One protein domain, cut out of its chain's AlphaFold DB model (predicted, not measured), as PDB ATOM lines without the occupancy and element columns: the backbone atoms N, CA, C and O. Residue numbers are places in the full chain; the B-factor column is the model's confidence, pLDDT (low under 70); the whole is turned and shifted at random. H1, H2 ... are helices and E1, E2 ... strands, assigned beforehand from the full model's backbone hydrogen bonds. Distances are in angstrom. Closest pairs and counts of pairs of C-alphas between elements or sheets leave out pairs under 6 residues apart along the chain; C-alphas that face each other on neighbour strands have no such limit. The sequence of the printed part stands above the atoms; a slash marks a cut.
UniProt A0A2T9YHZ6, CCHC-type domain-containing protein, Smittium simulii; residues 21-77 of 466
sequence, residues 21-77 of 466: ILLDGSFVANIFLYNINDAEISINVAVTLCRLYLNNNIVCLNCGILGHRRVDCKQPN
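Overview. This is residues 21 to 77 of the 466 residues of the protein "CCHC-type domain-containing protein" of Smittium simulii (UniProt A0A2T9YHZ6). A narrow three-stranded sheet, E1 to E3, and one helix, H1, make the two arms of an open V, joined at its foot where E3 leads into H1; beyond the far end of H1, residues 58 to 77 form a loop region with no named element. The printed part has 57 residues, 27 of them, under half, in named elements: E1, E2, E3 and then H1, mixed in class. The sheet's order is E1 - E2 - E3, all antiparallel. The whole is only just compact, close to loose, with a radius of gyration of the C-alphas of 11.8 A and spans of 29 by 27 by 18 A.

Along the chain. Find C-alpha 21 at (-32.957, -37.809, 33.431), where E1, residues 21 to 24, begins. E2, residues 31 to 36, is 15.4 A long, and E3, residues 39 to 44, is 15.9 A. From C-alpha 47 at (-14.670, -31.449, 25.539), H1 runs 16.3 A to C-alpha 57 at (-28.971, -33.971, 18.189).

Arrangement. Look first at the meander E1 E2 E3, each strand the antiparallel neighbour of the one before. In the hairpin E2 and E3, at 154 degrees, N 41 and O 34 are 2.8 A apart, within hydrogen-bond range. In the hairpin E1 and E2, at 147 degrees, N 35 and O 21 are 2.8 A apart, also within range. H1 is not on the sheet, with 2 pairs of C-alphas within 10 A, and is apart from E1 and E2. In H1, 5 of 7 O i to N i+4 pairs are within range.

Size, cuts and confidence. The C-alphas of Ala 39 and Pro 76, the two farthest apart, are 31.2 A from each other. The printed part has no cut, and no link between named elements is long. Read the B-factor column: the model's pLDDT is under 70 at residues 25 to 29, 45 to 57 and 77.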
ATOM      1  N   ILE A  21     -33.114 -38.840  32.393       82.25
ATOM      2  CA  ILE A  21     -32.957 -37.809  33.431       82.25
ATOM      3  C   ILE A  21     -31.464 -37.582  33.659       82.25
ATOM      4  O   ILE A  21     -30.736 -38.521  33.967       82.25
ATOM      5  N   LEU A  22     -30.991 -36.342  33.528       87.25
ATOM      6  CA  LEU A  22     -29.638 -35.988  33.962       87.25
ATOM      7  C   LEU A  22     -29.602 -36.012  35.496       87.25
ATOM      8  O   LEU A  22     -30.299 -35.222  36.132       87.25
ATOM      9  N   LEU A  23     -28.816 -36.920  36.073       81.06
ATOM     10  CA  LEU A  23     -28.735 -37.107  37.524       81.06
ATOM     11  C   LEU A  23     -27.738 -36.149  38.175       81.06
ATOM     12  O   LEU A  23     -28.004 -35.630  39.254       81.06
ATOM     13  N   ASP A  24     -26.603 -35.905  37.517       77.75
ATOM     14  CA  ASP A  24     -25.561 -35.034  38.052       77.75
ATOM     15  C   ASP A  24     -24.825 -34.277  36.933       77.75
ATOM     16  O   ASP A  24     -24.323 -34.864  35.970       77.75
ATOM     17  N   GLY A  25     -24.783 -32.948  37.070       64.50
ATOM     18  CA  GLY A  25     -24.035 -32.016  36.219       64.50
ATOM     19  C   GLY A  25     -22.708 -31.553  36.836       64.50
ATOM     20  O   GLY A  25     -22.126 -30.570  36.371       64.50
ATOM     21  N   SER A  26     -22.263 -32.205  37.911       47.94
ATOM     22  CA  SER A  26     -21.042 -31.913  38.658       47.94
ATOM     23  C   SER A  26     -19.797 -31.876  37.763       47.94
ATOM     24  O   SER A  26     -19.512 -32.785  36.987       47.94
ATOM     25  N   PHE A  27     -19.036 -30.785  37.889       45.56
ATOM     26  CA  PHE A  27     -17.892 -30.369  37.070       45.56
ATOM     27  C   PHE A  27     -16.626 -31.246  37.219       45.56
ATOM     28  O   PHE A  27     -15.503 -30.730  37.219       45.56
ATOM     29  N   VAL A  28     -16.748 -32.573  37.293       51.91
ATOM     30  CA  VAL A  28     -15.607 -33.449  36.995       51.91
ATOM     31  C   VAL A  28     -15.470 -33.465  35.482       51.91
ATOM     32  O   VAL A  28     -16.246 -34.109  34.779       51.91
ATOM     33  N   ALA A  29     -14.528 -32.659  34.984       60.06
ATOM     34  CA  ALA A  29     -14.329 -32.395  33.567       60.06
ATOM     35  C   ALA A  29     -14.473 -33.686  32.751       60.06
ATOM     36  O   ALA A  29     -13.598 -34.549  32.815       60.06
ATOM     37  N   ASN A  30     -15.561 -33.765  31.979       74.94
ATOM     38  CA  ASN A  30     -15.866 -34.779  30.967       74.94
ATOM     39  C   ASN A  30     -16.774 -35.949  31.364       74.94
ATOM     40  O   ASN A  30     -17.005 -36.767  30.486       74.94
ATOM     41  N   ILE A  31     -17.329 -36.059  32.576       76.75
ATOM     42  CA  ILE A  31     -18.263 -37.162  32.892       76.75
ATOM     43  C   ILE A  31     -19.650 -36.618  33.228       76.75
ATOM     44  O   ILE A  31     -19.787 -35.792  34.123       76.75
ATOM     45  N   PHE A  32     -20.669 -37.099  32.515       89.44
ATOM     46  CA  PHE A  32     -22.081 -36.829  32.803       89.44
ATOM     47  C   PHE A  32     -22.768 -38.115  33.245       89.44
ATOM     48  O   PHE A  32     -22.540 -39.164  32.636       89.44
ATOM     49  N   LEU A  33     -23.617 -38.031  34.269       85.12
ATOM     50  CA  LEU A  33     -24.393 -39.166  34.758       85.12
ATOM     51  C   LEU A  33     -25.853 -39.025  34.323       85.12
ATOM     52  O   LEU A  33     -26.529 -38.066  34.701       85.12
ATOM     53  N   TYR A  34     -26.335 -39.979  33.532       90.75
ATOM     54  CA  TYR A  34     -27.724 -40.044  33.083       90.75
ATOM     55  C   TYR A  34     -28.417 -41.257  33.690       90.75
ATOM     56  O   TYR A  34     -27.814 -42.317  33.802       90.75
ATOM     57  N   ASN A  35     -29.693 -41.111  34.023       87.31
ATOM     58  CA  ASN A  35     -30.601 -42.222  34.251       87.31
ATOM     59  C   ASN A  35     -31.373 -42.468  32.954       87.31
ATOM     60  O   ASN A  35     -32.105 -41.580  32.503       87.31
ATOM     61  N   ILE A  36     -31.178 -43.634  32.345       88.50
ATOM     62  CA  ILE A  36     -31.913 -44.075  31.159       88.50
ATOM     63  C   ILE A  36     -32.631 -45.369  31.528       88.50
ATOM     64  O   ILE A  36     -31.975 -46.389  31.719       88.50
ATOM     65  N   ASN A  37     -33.965 -45.329  31.610       88.75
ATOM     66  CA  ASN A  37     -34.795 -46.481  31.990       88.75
ATOM     67  C   ASN A  37     -34.331 -47.141  33.306       88.75
ATOM     68  O   ASN A  37     -34.114 -48.348  33.355       88.75
ATOM     69  N   ASP A  38     -34.122 -46.327  34.344       85.50
ATOM     70  CA  ASP A  38     -33.667 -46.738  35.680       85.50
ATOM     71  C   ASP A  38     -32.234 -47.300  35.742       85.50
ATOM     72  O   ASP A  38     -31.788 -47.755  36.796       85.50
ATOM     73  N   ALA A  39     -31.467 -47.193  34.653       84.44
ATOM     74  CA  ALA A  39     -30.040 -47.498  34.628       84.44
ATOM     75  C   ALA A  39     -29.194 -46.219  34.691       84.44
ATOM     76  O   ALA A  39     -29.339 -45.316  33.862       84.44
ATOM     77  N   GLU A  40     -28.264 -46.160  35.646       91.31
ATOM     78  CA  GLU A  40     -27.269 -45.089  35.726       91.31
ATOM     79  C   GLU A  40     -26.137 -45.325  34.720       91.31
ATOM     80  O   GLU A  40     -25.371 -46.286  34.813       91.31
ATOM     81  N   ILE A  41     -26.013 -44.427  33.747       88.50
ATOM     82  CA  ILE A  41     -25.011 -44.489  32.688       88.50
ATOM     83  C   ILE A  41     -24.092 -43.279  32.817       88.50
ATOM     84  O   ILE A  41     -24.507 -42.128  32.657       88.50
ATOM     85  N   SER A  42     -22.813 -43.551  33.078       86.75
ATOM     86  CA  SER A  42     -21.763 -42.535  33.046       86.75
ATOM     87  C   SER A  42     -21.211 -42.401  31.629       86.75
ATOM     88  O   SER A  42     -20.709 -43.357  31.038       86.75
ATOM     89  N   ILE A  43     -21.305 -41.202  31.063       84.62
ATOM     90  CA  ILE A  43     -20.799 -40.913  29.723       84.62
ATOM     91  C   ILE A  43     -19.565 -40.023  29.864       84.62
ATOM     92  O   ILE A  43     -19.673 -38.855  30.237       84.62
ATOM     93  N   ASN A  44     -18.390 -40.583  29.561       73.06
ATOM     94  CA  ASN A  44     -17.123 -39.853  29.529       73.06
ATOM     95  C   ASN A  44     -16.891 -39.265  28.129       73.06
ATOM     96  O   ASN A  44     -16.766 -40.016  27.161       73.06
ATOM     97  N   VAL A  45     -16.848 -37.937  27.994       66.56
ATOM     98  CA  VAL A  45     -16.817 -37.269  26.688       66.56
ATOM     99  C   VAL A  45     -15.770 -36.165  26.616       66.56
ATOM    100  O   VAL A  45     -15.836 -35.164  27.323       66.56
ATOM    101  N   ALA A  46     -14.843 -36.290  25.665       54.91
ATOM    102  CA  ALA A  46     -13.864 -35.252  25.361       54.91
ATOM    103  C   ALA A  46     -14.541 -33.925  24.935       54.91
ATOM    104  O   ALA A  46     -15.365 -33.889  24.015       54.91
ATOM    105  N   VAL A  47     -14.126 -32.828  25.586       62.25
ATOM    106  CA  VAL A  47     -14.670 -31.449  25.539       62.25
ATOM    107  C   VAL A  47     -15.149 -30.962  24.160       62.25
ATOM    108  O   VAL A  47     -16.153 -30.253  24.059       62.25
ATOM    109  N   THR A  48     -14.439 -31.299  23.082       49.62
ATOM    110  CA  THR A  48     -14.618 -30.646  21.775       49.62
ATOM    111  C   THR A  48     -15.726 -31.263  20.919       49.62
ATOM    112  O   THR A  48     -16.403 -30.542  20.187       49.62
ATOM    113  N   LEU A  49     -15.942 -32.578  21.014       50.38
ATOM    114  CA  LEU A  49     -16.934 -33.290  20.193       50.38
ATOM    115  C   LEU A  49     -18.334 -33.237  20.823       50.38
ATOM    116  O   LEU A  49     -19.326 -33.145  20.103       50.38
ATOM    117  N   CYS A  50     -18.410 -33.172  22.158       61.00
ATOM    118  CA  CYS A  50     -19.672 -33.122  22.898       61.00
ATOM    119  C   CYS A  50     -20.470 -31.841  22.617       61.00
ATOM    120  O   CYS A  50     -21.675 -31.896  22.394       61.00
ATOM    121  N   ARG A  51     -19.802 -30.677  22.532       54.72
ATOM    122  CA  ARG A  51     -20.482 -29.409  22.210       54.72
ATOM    123  C   ARG A  51     -21.148 -29.428  20.842       54.72
ATOM    124  O   ARG A  51     -22.210 -28.847  20.700       54.72
ATOM    125  N   LEU A  52     -20.531 -30.056  19.845       55.94
ATOM    126  CA  LEU A  52     -21.106 -30.143  18.501       55.94
ATOM    127  C   LEU A  52     -22.200 -31.210  18.432       55.94
ATOM    128  O   LEU A  52     -23.242 -30.968  17.833       55.94
ATOM    129  N   TYR A  53     -21.992 -32.355  19.080       57.91
ATOM    130  CA  TYR A  53     -22.941 -33.463  19.045       57.91
ATOM    131  C   TYR A  53     -24.211 -33.185  19.867       57.91
ATOM    132  O   TYR A  53     -25.317 -33.351  19.353       57.91
ATOM    133  N   LEU A  54     -24.076 -32.666  21.094       63.59
ATOM    134  CA  LEU A  54     -25.222 -32.293  21.932       63.59
ATOM    135  C   LEU A  54     -25.996 -31.102  21.357       63.59
ATOM    136  O   LEU A  54     -27.221 -31.142  21.364       63.59
ATOM    137  N   ASN A  55     -25.309 -30.094  20.794       57.88
ATOM    138  CA  ASN A  55     -25.982 -28.967  20.129       57.88
ATOM    139  C   ASN A  55     -26.843 -29.402  18.943       57.88
ATOM    140  O   ASN A  55     -27.823 -28.725  18.632       57.88
ATOM    141  N   ASN A  56     -26.448 -30.477  18.260       62.75
ATOM    142  CA  ASN A  56     -27.105 -30.875  17.027       62.75
ATOM    143  C   ASN A  56     -28.252 -31.857  17.257       62.75
ATOM    144  O   ASN A  56     -29.216 -31.784  16.499       62.75
ATOM    145  N   ASN A  57     -28.174 -32.742  18.262       58.75
ATOM    146  CA  ASN A  57     -28.971 -33.971  18.189       58.75
ATOM    147  C   ASN A  57     -29.714 -34.416  19.453       58.75
ATOM    148  O   ASN A  57     -30.582 -35.269  19.309       58.75
ATOM    149  N   ILE A  58     -29.397 -33.940  20.668       80.94
ATOM    150  CA  ILE A  58     -29.916 -34.629  21.868       80.94
ATOM    151  C   ILE A  58     -30.483 -33.665  22.908       80.94
ATOM    152  O   ILE A  58     -31.689 -33.688  23.099       80.94
ATOM    153  N   VAL A  59     -29.692 -32.782  23.527       88.69
ATOM    154  CA  VAL A  59     -30.148 -31.939  24.653       88.69
ATOM    155  C   VAL A  59     -29.955 -30.456  24.340       88.69
ATOM    156  O   VAL A  59     -28.841 -30.016  24.043       88.69
ATOM    157  N   CYS A  60     -31.008 -29.648  24.478       91.88
ATOM    158  CA  CYS A  60     -30.884 -28.197  24.383       91.88
ATOM    159  C   CYS A  60     -30.069 -27.641  25.563       91.88
ATOM    160  O   CYS A  60     -30.532 -27.645  26.699       91.88
ATOM    161  N   LEU A  61     -28.884 -27.077  25.307       82.38
ATOM    162  CA  LEU A  61     -28.011 -26.506  26.352       82.38
ATOM    163  C   LEU A  61     -28.616 -25.328  27.132       82.38
ATOM    164  O   LEU A  61     -28.049 -24.927  28.144       82.38
ATOM    165  N   ASN A  62     -29.704 -24.727  26.646       86.38
ATOM    166  CA  ASN A  62     -30.336 -23.608  27.338       86.38
ATOM    167  C   ASN A  62     -31.325 -24.061  28.420       86.38
ATOM    168  O   ASN A  62     -31.466 -23.385  29.430       86.38
ATOM    169  N   CYS A  63     -32.004 -25.192  28.217       93.25
ATOM    170  CA  CYS A  63     -33.059 -25.659  29.120       93.25
ATOM    171  C   CYS A  63     -32.916 -27.116  29.583       93.25
ATOM    172  O   CYS A  63     -33.696 -27.551  30.419       93.25
ATOM    173  N   GLY A  64     -31.965 -27.884  29.045       87.06
ATOM    174  CA  GLY A  64     -31.759 -29.295  29.388       87.06
ATOM    175  C   GLY A  64     -32.790 -30.267  28.797       87.06
ATOM    176  O   GLY A  64     -32.732 -31.454  29.097       87.06
ATOM    177  N   ILE A  65     -33.726 -29.800  27.963       86.00
ATOM    178  CA  ILE A  65     -34.801 -30.632  27.399       86.00
ATOM    179  C   ILE A  65     -34.346 -31.271  26.080       86.00
ATOM    180  O   ILE A  65     -33.670 -30.632  25.264       86.00
ATOM    181  N   LEU A  66     -34.736 -32.532  25.871       87.62
ATOM    182  CA  LEU A  66     -34.474 -33.271  24.640       87.62
ATOM    183  C   LEU A  66     -35.277 -32.732  23.444       87.62
ATOM    184  O   LEU A  66     -36.351 -32.154  23.597       87.62
ATOM    185  N   GLY A  67     -34.770 -32.954  22.231       86.56
ATOM    186  CA  GLY A  67     -35.587 -32.864  21.013       86.56
ATOM    187  C   GLY A  67     -35.764 -31.475  20.391       86.56
ATOM    188  O   GLY A  67     -36.560 -31.331  19.468       86.56
ATOM    189  N   HIS A  68     -35.024 -30.451  20.826       89.31
ATOM    190  CA  HIS A  68     -34.970 -29.174  20.103       89.31
ATOM    191  C   HIS A  68     -33.594 -28.511  20.187       89.31
ATOM    192  O   HIS A  68     -32.817 -28.752  21.115       89.31
ATOM    193  N   ARG A  69     -33.276 -27.659  19.205       85.38
ATOM    194  CA  ARG A  69     -32.002 -26.931  19.172       85.38
ATOM    195  C   ARG A  69     -32.067 -25.712  20.079       85.38
ATOM    196  O   ARG A  69     -33.130 -25.151  20.329       85.38
ATOM    197  N   ARG A  70     -30.900 -25.218  20.501       84.44
ATOM    198  CA  ARG A  70     -30.793 -23.982  21.296       84.44
ATOM    199  C   ARG A  70     -31.482 -22.781  20.638       84.44
ATOM    200  O   ARG A  70     -32.034 -21.950  21.345       84.44
ATOM    201  N   VAL A  71     -31.439 -22.702  19.307       82.94
ATOM    202  CA  VAL A  71     -32.078 -21.629  18.526       82.94
ATOM    203  C   VAL A  71     -33.607 -21.686  18.563       82.94
ATOM    204  O   VAL A  71     -34.244 -20.651  18.425       82.94
ATOM    205  N   ASP A  72     -34.174 -22.861  18.839       86.56
ATOM    206  CA  ASP A  72     -35.621 -23.097  18.909       86.56
ATOM    207  C   ASP A  72     -36.130 -23.103  20.365       86.56
ATOM    208  O   ASP A  72     -37.301 -23.371  20.643       86.56
ATOM    209  N   CYS A  73     -35.245 -22.831  21.331       92.12
ATOM    210  CA  CYS A  73     -35.559 -22.884  22.750       92.12
ATOM    211  C   CYS A  73     -36.318 -21.630  23.197       92.12
ATOM    212  O   CYS A  73     -35.766 -20.532  23.200       92.12
ATOM    213  N   LYS A  74     -37.567 -21.802  23.646       92.06
ATOM    214  CA  LYS A  74     -38.419 -20.705  24.149       92.06
ATOM    215  C   LYS A  74     -38.095 -20.256  25.581       92.06
ATOM    216  O   LYS A  74     -38.662 -19.271  26.043       92.06
ATOM    217  N   GLN A  75     -37.227 -20.974  26.298       88.88
ATOM    218  CA  GLN A  75     -36.845 -20.601  27.661       88.88
ATOM    219  C   GLN A  75     -35.881 -19.405  27.635       88.88
ATOM    220  O   GLN A  75     -34.966 -19.384  26.804       88.88
ATOM    221  N   PRO A  76     -36.045 -18.406  28.523       84.38
ATOM    222  CA  PRO A  76     -35.138 -17.270  28.585       84.38
ATOM    223  C   PRO A  76     -33.714 -17.764  28.850       84.38
ATOM    224  O   PRO A  76     -33.488 -18.656  29.663       84.38
ATOM    225  N   ASN A  77     -32.756 -17.206  28.109       69.88
ATOM    226  CA  ASN A  77     -31.353 -17.597  28.180       69.88
ATOM    227  C   ASN A  77     -30.877 -17.472  29.634       69.88
ATOM    228  O   ASN A  77     -30.942 -16.366  30.179       69.88
TER     229      ASN A  77